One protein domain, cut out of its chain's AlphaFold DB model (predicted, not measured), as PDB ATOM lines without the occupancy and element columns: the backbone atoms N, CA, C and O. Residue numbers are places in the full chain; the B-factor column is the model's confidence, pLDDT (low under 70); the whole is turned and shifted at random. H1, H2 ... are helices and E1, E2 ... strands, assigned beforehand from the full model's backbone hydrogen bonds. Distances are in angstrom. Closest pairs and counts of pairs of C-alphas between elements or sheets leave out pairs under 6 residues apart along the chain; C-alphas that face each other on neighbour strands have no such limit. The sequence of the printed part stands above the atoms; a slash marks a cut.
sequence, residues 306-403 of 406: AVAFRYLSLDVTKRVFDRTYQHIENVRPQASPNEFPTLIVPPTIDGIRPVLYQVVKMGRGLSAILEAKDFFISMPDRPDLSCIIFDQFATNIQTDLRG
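AT A GLANCE: This is residues 306 to 403 of the 406 residues of an uncharacterized protein of Oesophagostomum dentatum (UniProt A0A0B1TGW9). With little regular structure, this is a small three-strand sheet and one separate helix, H1, joined by a long loop, residues 322 to 356. The 98 printed residues, 31 of them in named elements, run H1, E1, E2, E3, a mixed class. The antiparallel sheet E1 - E2 - E3 is a meander, each strand the neighbour of the one before. The whole is compact, radius of gyration of the C-alphas 14.5 A, spanning 37 by 32 by 32 A.

HOW THE PARTS SIT: Look first at inner strand E2, residues 368 to 372. It forms an antiparallel hairpin with E1, residues 357 to 362, at 149 degrees; N 358 and O 371 are 2.8 A apart. It forms another with E3, residues 387 to 390, at 144 degrees; N 370 and O 388 are 2.9 A apart. H1, residues 306 to 321, is not on the sheet; its O i to N i+4 pairs are each within hydrogen-bond range.

IN THESE COORDINATES: Find C-alpha 306 at (22.722, 20.028, 9.091); H1 runs 22.4 A from there. E1 spans 13.4 A, E2 12.6 A, and E3 9.8 A, ending at C-alpha 390 (6.152, 18.036, -0.435).

THE WHOLE: The printed part has no cut. The links H1 to E1 and E2 to E3 are long. Residues 374 to 381 are under pLDDT 70.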
ATOM      1  N   ALA A 306      23.332  21.326   8.793       81.50
ATOM      2  CA  ALA A 306      22.722  20.028   9.091       81.50
ATOM      3  C   ALA A 306      22.379  19.877  10.591       81.50
ATOM      4  O   ALA A 306      21.290  19.414  10.941       81.50
ATOM      5  N   VAL A 307      23.264  20.334  11.490       84.31
ATOM      6  CA  VAL A 307      23.009  20.403  12.942       84.31
ATOM      7  C   VAL A 307      21.852  21.356  13.263       84.31
ATOM      8  O   VAL A 307      20.972  20.997  14.048       84.31
ATOM      9  N   ALA A 308      21.813  22.545  12.659       86.94
ATOM     10  CA  ALA A 308      20.735  23.510  12.877       86.94
ATOM     11  C   ALA A 308      19.375  22.936  12.447       86.94
ATOM     12  O   ALA A 308      18.434  22.922  13.244       86.94
ATOM     13  N   PHE A 309      19.282  22.365  11.241       86.19
ATOM     14  CA  PHE A 309      18.064  21.713  10.751       86.19
ATOM     15  C   PHE A 309      17.625  20.543  11.642       86.19
ATOM     16  O   PHE A 309      16.433  20.377  11.920       86.19
ATOM     17  N   ARG A 310      18.572  19.750  12.161       85.31
ATOM     18  CA  ARG A 310      18.283  18.677  13.123       85.31
ATOM     19  C   ARG A 310      17.607  19.202  14.393       85.31
ATOM     20  O   ARG A 310      16.666  18.566  14.867       85.31
ATOM     21  N   TYR A 311      18.068  20.325  14.948       88.62
ATOM     22  CA  TYR A 311      17.450  20.923  16.135       88.62
ATOM     23  C   TYR A 311      16.083  21.540  15.834       88.62
ATOM     24  O   TYR A 311      15.139  21.291  16.580       88.62
ATOM     25  N   LEU A 312      15.950  22.269  14.723       89.00
ATOM     26  CA  LEU A 312      14.685  22.886  14.306       89.00
ATOM     27  C   LEU A 312      13.596  21.838  14.044       89.00
ATOM     28  O   LEU A 312      12.479  21.957  14.540       89.00
ATOM     29  N   SER A 313      13.935  20.765  13.327       88.12
ATOM     30  CA  SER A 313      13.013  19.649  13.101       88.12
ATOM     31  C   SER A 313      12.654  18.917  14.394       88.12
ATOM     32  O   SER A 313      11.494  18.573  14.576       88.12
ATOM     33  N   LEU A 314      13.603  18.704  15.318       89.62
ATOM     34  CA  LEU A 314      13.316  18.082  16.617       89.62
ATOM     35  C   LEU A 314      12.340  18.926  17.451       89.62
ATOM     36  O   LEU A 314      11.459  18.367  18.101       89.62
ATOM     37  N   ASP A 315      12.481  20.251  17.422       93.12
ATOM     38  CA  ASP A 315      11.566  21.172  18.093       93.12
ATOM     39  C   ASP A 315      10.149  21.122  17.493       93.12
ATOM     40  O   ASP A 315       9.177  20.974  18.234       93.12
ATOM     41  N   VAL A 316      10.020  21.143  16.161       91.00
ATOM     42  CA  VAL A 316       8.728  20.953  15.476       91.00
ATOM     43  C   VAL A 316       8.108  19.602  15.845       91.00
ATOM     44  O   VAL A 316       6.956  19.558  16.275       91.00
ATOM     45  N   THR A 317       8.872  18.509  15.756       90.25
ATOM     46  CA  THR A 317       8.425  17.159  16.135       90.25
ATOM     47  C   THR A 317       7.952  17.115  17.589       90.25
ATOM     48  O   THR A 317       6.881  16.578  17.870       90.25
ATOM     49  N   LYS A 318       8.703  17.722  18.515       94.25
ATOM     50  CA  LYS A 318       8.316  17.818  19.924       94.25
ATOM     51  C   LYS A 318       7.008  18.594  20.088       94.25
ATOM     52  O   LYS A 318       6.101  18.088  20.739       94.25
ATOM     53  N   ARG A 319       6.868  19.767  19.462       96.06
ATOM     54  CA  ARG A 319       5.627  20.560  19.505       96.06
ATOM     55  C   ARG A 319       4.422  19.786  18.962       96.06
ATOM     56  O   ARG A 319       3.325  19.927  19.499       96.06
ATOM     57  N   VAL A 320       4.605  18.948  17.940       93.75
ATOM     58  CA  VAL A 320       3.542  18.072  17.412       93.75
ATOM     59  C   VAL A 320       3.132  17.021  18.450       93.75
ATOM     60  O   VAL A 320       1.941  16.892  18.736       93.75
ATOM     61  N   PHE A 321       4.085  16.319  19.072       94.38
ATOM     62  CA  PHE A 321       3.783  15.324  20.114       94.38
ATOM     63  C   PHE A 321       3.179  15.939  21.386       94.38
ATOM     64  O   PHE A 321       2.218  15.393  21.929       94.38
ATOM     65  N   ASP A 322       3.673  17.104  21.807       97.25
ATOM     66  CA  ASP A 322       3.153  17.876  22.944       97.25
ATOM     67  C   ASP A 322       1.796  18.551  22.631       97.25
ATOM     68  O   ASP A 322       1.195  19.167  23.511       97.25
ATOM     69  N   ARG A 323       1.297  18.448  21.386       96.38
ATOM     70  CA  ARG A 323       0.077  19.106  20.867       96.38
ATOM     71  C   ARG A 323       0.087  20.637  20.989       96.38
ATOM     72  O   ARG A 323      -0.965  21.270  21.021       96.38
ATOM     73  N   THR A 324       1.276  21.232  21.036       97.12
ATOM     74  CA  THR A 324       1.508  22.686  21.068       97.12
ATOM     75  C   THR A 324       1.853  23.260  19.692       97.12
ATOM     76  O   THR A 324       1.923  24.478  19.530       97.12
ATOM     77  N   TYR A 325       2.050  22.407  18.682       95.12
ATOM     78  CA  TYR A 325       2.252  22.828  17.301       95.12
ATOM     79  C   TYR A 325       0.985  23.476  16.733       95.12
ATOM     80  O   TYR A 325      -0.055  22.830  16.600       95.12
ATOM     81  N   GLN A 326       1.094  24.749  16.365       93.88
ATOM     82  CA  GLN A 326       0.048  25.470  15.651       93.88
ATOM     83  C   GLN A 326       0.267  25.290  14.147       93.88
ATOM     84  O   GLN A 326       1.252  25.776  13.595       93.88
ATOM     85  N   HIS A 327      -0.650  24.581  13.492       88.75
ATOM     86  CA  HIS A 327      -0.669  24.486  12.036       88.75
ATOM     87  C   HIS A 327      -1.124  25.823  11.441       88.75
ATOM     88  O   HIS A 327      -2.268  26.234  11.634       88.75
ATOM     89  N   ILE A 328      -0.232  26.481  10.703       88.94
ATOM     90  CA  ILE A 328      -0.537  27.690   9.936       88.94
ATOM     91  C   ILE A 328      -0.830  27.251   8.503       88.94
ATOM     92  O   ILE A 328       0.059  26.747   7.819       88.94
ATOM     93  N   GLU A 329      -2.070  27.429   8.049       89.31
ATOM     94  CA  GLU A 329      -2.432  27.124   6.664       89.31
ATOM     95  C   GLU A 329      -1.700  28.067   5.699       89.31
ATOM     96  O   GLU A 329      -1.681  29.287   5.883       89.31
ATOM     97  N   ASN A 330      -1.098  27.508   4.647       92.31
ATOM     98  CA  ASN A 330      -0.396  28.310   3.656       92.31
ATOM     99  C   ASN A 330      -1.382  28.967   2.679       92.31
ATOM    100  O   ASN A 330      -1.770  28.378   1.669       92.31
ATOM    101  N   VAL A 331      -1.769  30.205   2.983       94.81
ATOM    102  CA  VAL A 331      -2.716  31.024   2.199       94.81
ATOM    103  C   VAL A 331      -2.098  31.729   0.981       94.81
ATOM    104  O   VAL A 331      -2.765  32.538   0.339       94.81
ATOM    105  N   ARG A 332      -0.830  31.450   0.651       94.38
ATOM    106  CA  ARG A 332      -0.153  32.017  -0.528       94.38
ATOM    107  C   ARG A 332      -0.869  31.654  -1.839       94.38
ATOM    108  O   ARG A 332      -1.496  30.592  -1.907       94.38
ATOM    109  N   PRO A 333      -0.746  32.475  -2.900       94.00
ATOM    110  CA  PRO A 333      -1.264  32.121  -4.215       94.00
ATOM    111  C   PRO A 333      -0.608  30.831  -4.723       94.00
ATOM    112  O   PRO A 333       0.571  30.582  -4.476       94.00
ATOM    113  N   GLN A 334      -1.368  29.994  -5.421       90.88
ATOM    114  CA  GLN A 334      -0.848  28.749  -5.983       90.88
ATOM    115  C   GLN A 334       0.048  29.032  -7.195       90.88
ATOM    116  O   GLN A 334      -0.291  29.873  -8.028       90.88
ATOM    117  N   ALA A 335       1.173  28.319  -7.295       88.06
ATOM    118  CA  ALA A 335       2.064  28.398  -8.447       88.06
ATOM    119  C   ALA A 335       1.340  28.013  -9.746       88.06
ATOM    120  O   ALA A 335       0.509  27.097  -9.762       88.06
ATOM    121  N   SER A 336       1.658  28.710 -10.840       86.12
ATOM    122  CA  SER A 336       1.075  28.403 -12.143       86.12
ATOM    123  C   SER A 336       1.606  27.057 -12.675       86.12
ATOM    124  O   SER A 336       2.776  26.724 -12.452       86.12
ATOM    125  N   PRO A 337       0.786  26.243 -13.371       79.44
ATOM    126  CA  PRO A 337       1.292  25.051 -14.045       79.44
ATOM    127  C   PRO A 337       2.392  25.432 -15.045       79.44
ATOM    128  O   PRO A 337       2.211  26.362 -15.834       79.44
ATOM    129  N   ASN A 338       3.483  24.663 -15.061       78.81
ATOM    130  CA  ASN A 338       4.714  24.874 -15.842       78.81
ATOM    131  C   ASN A 338       5.720  25.937 -15.343       78.81
ATOM    132  O   ASN A 338       6.738  26.134 -16.010       78.81
ATOM    133  N   GLU A 339       5.516  26.604 -14.201       75.56
ATOM    134  CA  GLU A 339       6.498  27.574 -13.684       75.56
ATOM    135  C   GLU A 339       7.484  26.946 -12.682       75.56
ATOM    136  O   GLU A 339       7.128  26.584 -11.559       75.56
ATOM    137  N   PHE A 340       8.752  26.846 -13.090       73.62
ATOM    138  CA  PHE A 340       9.832  26.220 -12.321       73.62
ATOM    139  C   PHE A 340      11.002  27.195 -12.104       73.62
ATOM    140  O   PHE A 340      12.036  27.076 -12.771       73.62
ATOM    141  N   PRO A 341      10.874  28.176 -11.192       77.31
ATOM    142  CA  PRO A 341      12.009  28.998 -10.793       77.31
ATOM    143  C   PRO A 341      13.061  28.085 -10.145       77.31
ATOM    144  O   PRO A 341      12.747  27.216  -9.327       77.31
ATOM    145  N   THR A 342      14.317  28.248 -10.551       76.12
ATOM    146  CA  THR A 342      15.440  27.475 -10.020       76.12
ATOM    147  C   THR A 342      16.548  28.429  -9.609       76.12
ATOM    148  O   THR A 342      16.889  29.353 -10.345       76.12
ATOM    149  N   LEU A 343      17.120  28.185  -8.431       75.44
ATOM    150  CA  LEU A 343      18.377  28.785  -7.996       75.44
ATOM    151  C   LEU A 343      19.385  27.660  -7.813       75.44
ATOM    152  O   LEU A 343      19.030  26.582  -7.328       75.44
ATOM    153  N   ILE A 344      20.631  27.913  -8.204       76.75
ATOM    154  CA  ILE A 344      21.725  26.961  -8.016       76.75
ATOM    155  C   ILE A 344      22.319  27.166  -6.616       76.75
ATOM    156  O   ILE A 344      22.619  26.193  -5.922       76.75
ATOM    157  N   VAL A 345      22.421  28.424  -6.171       81.31
ATOM    158  CA  VAL A 345      22.770  28.797  -4.797       81.31
ATOM    159  C   VAL A 345      21.493  29.061  -3.992       81.31
ATOM    160  O   VAL A 345      20.826  30.074  -4.211       81.31
ATOM    161  N   PRO A 346      21.115  28.193  -3.037       79.44
ATOM    162  CA  PRO A 346      19.936  28.439  -2.223       79.44
ATOM    163  C   PRO A 346      20.220  29.546  -1.186       79.44
ATOM    164  O   PRO A 346      21.246  29.486  -0.496       79.44
ATOM    165  N   PRO A 347      19.334  30.548  -1.030       81.62
ATOM    166  CA  PRO A 347      19.515  31.607  -0.045       81.62
ATOM    167  C   PRO A 347      19.337  31.077   1.382       81.62
ATOM    168  O   PRO A 347      18.590  30.128   1.629       81.62
ATOM    169  N   THR A 348      19.985  31.728   2.348       84.31
ATOM    170  CA  THR A 348      19.652  31.556   3.768       84.31
ATOM    171  C   THR A 348      18.362  32.304   4.095       84.31
ATOM    172  O   THR A 348      18.256  33.477   3.739       84.31
ATOM    173  N   ILE A 349      17.440  31.690   4.839       83.44
ATOM    174  CA  ILE A 349      16.277  32.384   5.418       83.44
ATOM    175  C   ILE A 349      16.492  32.492   6.925       83.44
ATOM    176  O   ILE A 349      16.903  31.522   7.554       83.44
ATOM    177  N   ASP A 350      16.311  33.683   7.497       85.56
ATOM    178  CA  ASP A 350      16.530  33.969   8.927       85.56
ATOM    179  C   ASP A 350      17.906  33.509   9.469       85.56
ATOM    180  O   ASP A 350      18.056  33.098  10.618       85.56
ATOM    181  N   GLY A 351      18.938  33.549   8.613       83.19
ATOM    182  CA  GLY A 351      20.295  33.062   8.914       83.19
ATOM    183  C   GLY A 351      20.460  31.533   8.880       83.19
ATOM    184  O   GLY A 351      21.570  31.024   9.052       83.19
ATOM    185  N   ILE A 352      19.386  30.786   8.617       82.25
ATOM    186  CA  ILE A 352      19.374  29.330   8.482       82.25
ATOM    187  C   ILE A 352      19.632  28.968   7.015       82.25
ATOM    188  O   ILE A 352      18.958  29.446   6.102       82.25
ATOM    189  N   ARG A 353      20.616  28.095   6.778       83.62
ATOM    190  CA  ARG A 353      20.871  27.506   5.457       83.62
ATOM    191  C   ARG A 353      19.926  26.316   5.239       83.62
ATOM    192  O   ARG A 353      19.826  25.479   6.138       83.62
ATOM    193  N   PRO A 354      19.237  26.223   4.090       83.81
ATOM    194  CA  PRO A 354      18.375  25.087   3.798       83.81
ATOM    195  C   PRO A 354      19.182  23.797   3.611       83.81
ATOM    196  O   PRO A 354      20.378  23.813   3.325       83.81
ATOM    197  N   VAL A 355      18.497  22.671   3.776       83.69
ATOM    198  CA  VAL A 355      19.026  21.319   3.555       83.69
ATOM    199  C   VAL A 355      18.610  20.793   2.189       83.69
ATOM    200  O   VAL A 355      17.513  21.080   1.706       83.69
ATOM    201  N   LEU A 356      19.473  19.995   1.576       83.06
ATOM    202  CA  LEU A 356      19.230  19.413   0.274       83.06
ATOM    203  C   LEU A 356      18.410  18.125   0.365       83.06
ATOM    204  O   LEU A 356      18.790  17.149   1.018       83.06
ATOM    205  N   TYR A 357      17.339  18.095  -0.421       84.56
ATOM    206  CA  TYR A 357      16.591  16.896  -0.760       84.56
ATOM    207  C   TYR A 357      16.588  16.678  -2.277       84.56
ATOM    208  O   TYR A 357      16.577  17.631  -3.055       84.56
ATOM    209  N   GLN A 358      16.556  15.417  -2.705       83.25
ATOM    210  CA  GLN A 358      16.313  15.019  -4.089       83.25
ATOM    211  C   GLN A 358      14.864  14.542  -4.239       83.25
ATOM    212  O   GLN A 358      14.402  13.718  -3.455       83.25
ATOM    213  N   VAL A 359      14.172  14.967  -5.297       84.38
ATOM    214  CA  VAL A 359      12.918  14.326  -5.723       84.38
ATOM    215  C   VAL A 359      13.206  12.876  -6.129       84.38
ATOM    216  O   VAL A 359      13.935  12.632  -7.095       84.38
ATOM    217  N   VAL A 360      12.639  11.910  -5.404       83.31
ATOM    218  CA  VAL A 360      12.762  10.473  -5.725       83.31
ATOM    219  C   VAL A 360      11.511   9.897  -6.374       83.31
ATOM    220  O   VAL A 360      11.601   8.921  -7.115       83.31
ATOM    221  N   LYS A 361      10.343  10.499  -6.128       84.88
ATOM    222  CA  LYS A 361       9.075  10.081  -6.729       84.88
ATOM    223  C   LYS A 361       8.091  11.245  -6.765       84.88
ATOM    224  O   LYS A 361       7.832  11.849  -5.729       84.88
ATOM    225  N   MET A 362       7.491  11.500  -7.923       84.81
ATOM    226  CA  MET A 362       6.277  12.318  -8.008       84.81
ATOM    227  C   MET A 362       5.072  11.455  -7.609       84.81
ATOM    228  O   MET A 362       4.976  10.286  -7.999       84.81
ATOM    229  N   GLY A 363       4.190  11.999  -6.776       73.31
ATOM    230  CA  GLY A 363       2.950  11.355  -6.357       73.31
ATOM    231  C   GLY A 363       1.861  11.430  -7.431       73.31
ATOM    232  O   GLY A 363       2.065  11.954  -8.524       73.31
ATOM    233  N   ARG A 364       0.667  10.916  -7.114       71.56
ATOM    234  CA  ARG A 364      -0.542  11.287  -7.864       71.56
ATOM    235  C   ARG A 364      -0.985  12.668  -7.357       71.56
ATOM    236  O   ARG A 364      -1.139  12.840  -6.152       71.56
ATOM    237  N   GLY A 365      -1.179  13.630  -8.260       75.75
ATOM    238  CA  GLY A 365      -1.472  15.029  -7.914       75.75
ATOM    239  C   GLY A 365      -0.215  15.865  -7.636       75.75
ATOM    240  O   GLY A 365       0.889  15.475  -8.001       75.75
ATOM    241  N   LEU A 366      -0.385  17.013  -6.973       77.88
ATOM    242  CA  LEU A 366       0.665  18.016  -6.720       77.88
ATOM    243  C   LEU A 366       1.568  17.663  -5.520       77.88
ATOM    244  O   LEU A 366       1.810  18.499  -4.651       77.88
ATOM    245  N   SER A 367       2.015  16.408  -5.427       86.62
ATOM    246  CA  SER A 367       2.885  15.945  -4.338       86.62
ATOM    247  C   SER A 367       4.177  15.314  -4.846       86.62
ATOM    248  O   SER A 367       4.206  14.654  -5.883       86.62
ATOM    249  N   ALA A 368       5.256  15.495  -4.090       87.94
ATOM    250  CA  ALA A 368       6.568  14.925  -4.357       87.94
ATOM    251  C   ALA A 368       7.126  14.276  -3.087       87.94
ATOM    252  O   ALA A 368       7.081  14.854  -2.003       87.94
ATOM    253  N   ILE A 369       7.686  13.077  -3.223       87.94
ATOM    254  CA  ILE A 369       8.488  12.446  -2.178       87.94
ATOM    255  C   ILE A 369       9.932  12.889  -2.385       87.94
ATOM    256  O   ILE A 369      10.535  12.667  -3.443       87.94
ATOM    257  N   LEU A 370      10.459  13.527  -1.350       88.38
ATOM    258  CA  LEU A 370      11.780  14.119  -1.286       88.38
ATOM    259  C   LEU A 370      12.660  13.268  -0.369       88.38
ATOM    260  O   LEU A 370      12.292  13.026   0.775       88.38
ATOM    261  N   GLU A 371      13.827  12.848  -0.843       84.25
ATOM    262  CA  GLU A 371      14.805  12.046  -0.099       84.25
ATOM    263  C   GLU A 371      16.029  12.899   0.266       84.25
ATOM    264  O   GLU A 371      16.616  13.566  -0.591       84.25
ATOM    265  N   ALA A 372      16.410  12.910   1.538       81.94
ATOM    266  CA  ALA A 372      17.356  13.878   2.082       81.94
ATOM    267  C   ALA A 372      18.808  13.534   1.726       81.94
ATOM    268  O   ALA A 372      19.321  12.498   2.143       81.94
ATOM    269  N   LYS A 373      19.511  14.405   0.991       76.56
ATOM    270  CA  LYS A 373      20.895  14.128   0.567       76.56
ATOM    271  C   LYS A 373      21.937  14.416   1.631       76.56
ATOM    272  O   LYS A 373      22.851  13.614   1.796       76.56
ATOM    273  N   ASP A 374      21.741  15.464   2.419       67.75
ATOM    274  CA  ASP A 374      22.699  15.859   3.462       67.75
ATOM    275  C   ASP A 374      22.765  14.872   4.638       67.75
ATOM    276  O   ASP A 374      23.725  14.872   5.408       67.75
ATOM    277  N   PHE A 375      21.751  14.014   4.776       63.88
ATOM    278  CA  PHE A 375      21.638  13.039   5.861       63.88
ATOM    279  C   PHE A 375      22.057  11.618   5.444       63.88
ATOM    280  O   PHE A 375      22.044  10.713   6.281       63.88
ATOM    281  N   PHE A 376      22.511  11.416   4.197       54.22
ATOM    282  CA  PHE A 376      23.145  10.166   3.759       54.22
ATOM    283  C   PHE A 376      24.605  10.064   4.203       54.22
ATOM    284  O   PHE A 376      25.522   9.970   3.390       54.22
ATOM    285  N   ILE A 377      24.820   9.981   5.512       51.59
ATOM    286  CA  ILE A 377      26.010   9.330   6.066       51.59
ATOM    287  C   ILE A 377      25.528   8.082   6.814       51.59
ATOM    288  O   ILE A 377      24.420   8.038   7.351       51.59
ATOM    289  N   SER A 378      26.328   7.017   6.787       42.91
ATOM    290  CA  SER A 378      25.977   5.720   7.364       42.91
ATOM    291  C   SER A 378      25.515   5.837   8.827       42.91
ATOM    292  O   SER A 378      26.222   6.402   9.661       42.91
ATOM    293  N   MET A 379      24.355   5.223   9.117       42.78
ATOM    294  CA  MET A 379      23.547   5.323  10.352       42.78
ATOM    295  C   MET A 379      22.670   6.591  10.444       42.78
ATOM    296  O   MET A 379      23.050   7.531  11.143       42.78
ATOM    297  N   PRO A 380      21.471   6.626   9.821       53.91
ATOM    298  CA  PRO A 380      20.549   7.750   9.970       53.91
ATOM    299  C   PRO A 380      20.075   7.872  11.426       53.91
ATOM    300  O   PRO A 380      19.175   7.172  11.874       53.91
ATOM    301  N   ASP A 381      20.677   8.811  12.154       63.19
ATOM    302  CA  ASP A 381      20.315   9.219  13.523       63.19
ATOM    303  C   ASP A 381      18.943   9.943  13.563       63.19
ATOM    304  O   ASP A 381      18.368  10.198  14.618       63.19
ATOM    305  N   ARG A 382      18.400  10.271  12.383       75.88
ATOM    306  CA  ARG A 382      17.063  10.833  12.160       75.88
ATOM    307  C   ARG A 382      16.391  10.176  10.943       75.88
ATOM    308  O   ARG A 382      16.357  10.773   9.867       75.88
ATOM    309  N   PRO A 383      15.894   8.928  11.061       76.62
ATOM    310  CA  PRO A 383      15.220   8.244   9.952       76.62
ATOM    311  C   PRO A 383      13.906   8.942   9.554       76.62
ATOM    312  O   PRO A 383      13.488   8.854   8.403       76.62
ATOM    313  N   ASP A 384      13.315   9.705  10.476       81.94
ATOM    314  CA  ASP A 384      12.163  10.591  10.285       81.94
ATOM    315  C   ASP A 384      12.422  11.751   9.311       81.94
ATOM    316  O   ASP A 384      11.477  12.299   8.755       81.94
ATOM    317  N   LEU A 385      13.691  12.102   9.075       83.31
ATOM    318  CA  LEU A 385      14.092  13.129   8.110       83.31
ATOM    319  C   LEU A 385      14.581  12.536   6.785       83.31
ATOM    320  O   LEU A 385      14.897  13.290   5.876       83.31
ATOM    321  N   SER A 386      14.674  11.206   6.655       82.06
ATOM    322  CA  SER A 386      15.241  10.584   5.447       82.06
ATOM    323  C   SER A 386      14.365  10.794   4.210       82.06
ATOM    324  O   SER A 386      14.896  11.002   3.119       82.06
ATOM    325  N   CYS A 387      13.044  10.824   4.399       85.69
ATOM    326  CA  CYS A 387      12.058  11.143   3.378       85.69
ATOM    327  C   CYS A 387      11.031  12.134   3.935       85.69
ATOM    328  O   CYS A 387      10.445  11.876   4.985       85.69
ATOM    329  N   ILE A 388      10.760  13.218   3.207       87.69
ATOM    330  CA  ILE A 388       9.651  14.141   3.491       87.69
ATOM    331  C   ILE A 388       8.690  14.192   2.302       87.69
ATOM    332  O   ILE A 388       9.065  13.902   1.163       87.69
ATOM    333  N   ILE A 389       7.439  14.557   2.568       88.50
ATOM    334  CA  ILE A 389       6.431  14.790   1.532       88.50
ATOM    335  C   ILE A 389       6.340  16.298   1.308       88.50
ATOM    336  O   ILE A 389       6.133  17.060   2.249       88.50
ATOM    337  N   PHE A 390       6.506  16.711   0.058       88.75
ATOM    338  CA  PHE A 390       6.152  18.036  -0.435       88.75
ATOM    339  C   PHE A 390       4.762  17.942  -1.063       88.75
ATOM    340  O   PHE A 390       4.484  16.985  -1.786       88.75
ATOM    341  N   ASP A 391       3.895  18.912  -0.801       89.12
ATOM    342  CA  ASP A 391       2.528  18.950  -1.318       89.12
ATOM    343  C   ASP A 391       2.155  20.352  -1.833       89.12
ATOM    344  O   ASP A 391       2.984  21.263  -1.906       89.12
ATOM    345  N   GLN A 392       0.882  20.537  -2.180       88.75
ATOM    346  CA  GLN A 392       0.320  21.807  -2.649       88.75
ATOM    347  C   GLN A 392       0.371  22.962  -1.625       88.75
ATOM    348  O   GLN A 392       0.110  24.107  -1.994       88.75
ATOM    349  N   PHE A 393       0.687  22.687  -0.354       89.50
ATOM    350  CA  PHE A 393       0.819  23.679   0.714       89.50
ATOM    351  C   PHE A 393       2.278  24.033   1.024       89.50
ATOM    352  O   PHE A 393       2.517  24.966   1.791       89.50
ATOM    353  N   ALA A 394       3.260  23.368   0.410       89.38
ATOM    354  CA  ALA A 394       4.656  23.793   0.466       89.38
ATOM    355  C   ALA A 394       4.828  25.231  -0.068       89.38
ATOM    356  O   ALA A 394       4.131  25.624  -0.996       89.38
ATOM    357  N   THR A 395       5.754  26.021   0.483       90.31
ATOM    358  CA  THR A 395       6.069  27.370  -0.030       90.31
ATOM    359  C   THR A 395       7.314  27.332  -0.904       90.31
ATOM    360  O   THR A 395       8.380  26.918  -0.444       90.31
ATOM    361  N   ASN A 396       7.220  27.863  -2.122       88.19
ATOM    362  CA  ASN A 396       8.391  28.278  -2.877       88.19
ATOM    363  C   ASN A 396       8.842  29.663  -2.394       88.19
ATOM    364  O   ASN A 396       8.210  30.676  -2.676       88.19
ATOM    365  N   ILE A 397       9.957  29.700  -1.667       86.19
ATOM    366  CA  ILE A 397      10.513  30.916  -1.054       86.19
ATOM    367  C   ILE A 397      10.975  31.946  -2.107       86.19
ATOM    368  O   ILE A 397      11.074  33.127  -1.798       86.19
ATOM    369  N   GLN A 398      11.247  31.522  -3.346       84.31
ATOM    370  CA  GLN A 398      11.742  32.405  -4.411       84.31
ATOM    371  C   GLN A 398      10.624  33.237  -5.046       84.31
ATOM    372  O   GLN A 398      10.842  34.396  -5.385       84.31
ATOM    373  N   THR A 399       9.440  32.645  -5.213       87.94
ATOM    374  CA  THR A 399       8.270  33.293  -5.827       87.94
ATOM    375  C   THR A 399       7.190  33.692  -4.819       87.94
ATOM    376  O   THR A 399       6.241  34.367  -5.196       87.94
ATOM    377  N   ASP A 400       7.325  33.283  -3.553       91.38
ATOM    378  CA  ASP A 400       6.306  33.393  -2.495       91.38
ATOM    379  C   ASP A 400       4.956  32.738  -2.872       91.38
ATOM    380  O   ASP A 400       3.889  33.099  -2.376       91.38
ATOM    381  N   LEU A 401       5.007  31.724  -3.744       92.06
ATOM    382  CA  LEU A 401       3.859  30.926  -4.186       92.06
ATOM    383  C   LEU A 401       3.797  29.592  -3.432       92.06
ATOM    384  O   LEU A 401       4.816  29.090  -2.950       92.06
ATOM    385  N   ARG A 402       2.604  28.994  -3.340       92.25
ATOM    386  CA  ARG A 402       2.414  27.650  -2.770       92.25
ATOM    387  C   ARG A 402       2.342  26.544  -3.818       92.25
ATOM    388  O   ARG A 402       1.885  26.752  -4.944       92.25
ATOM    389  N   GLY A 403       2.708  25.350  -3.373       84.50
ATOM    390  CA  GLY A 403       2.728  24.121  -4.143       84.50
ATOM    391  C   GLY A 403       3.940  24.006  -5.060       84.50
ATOM    392  O   GLY A 403       4.807  24.878  -5.122       84.50
TER     393      GLY A 403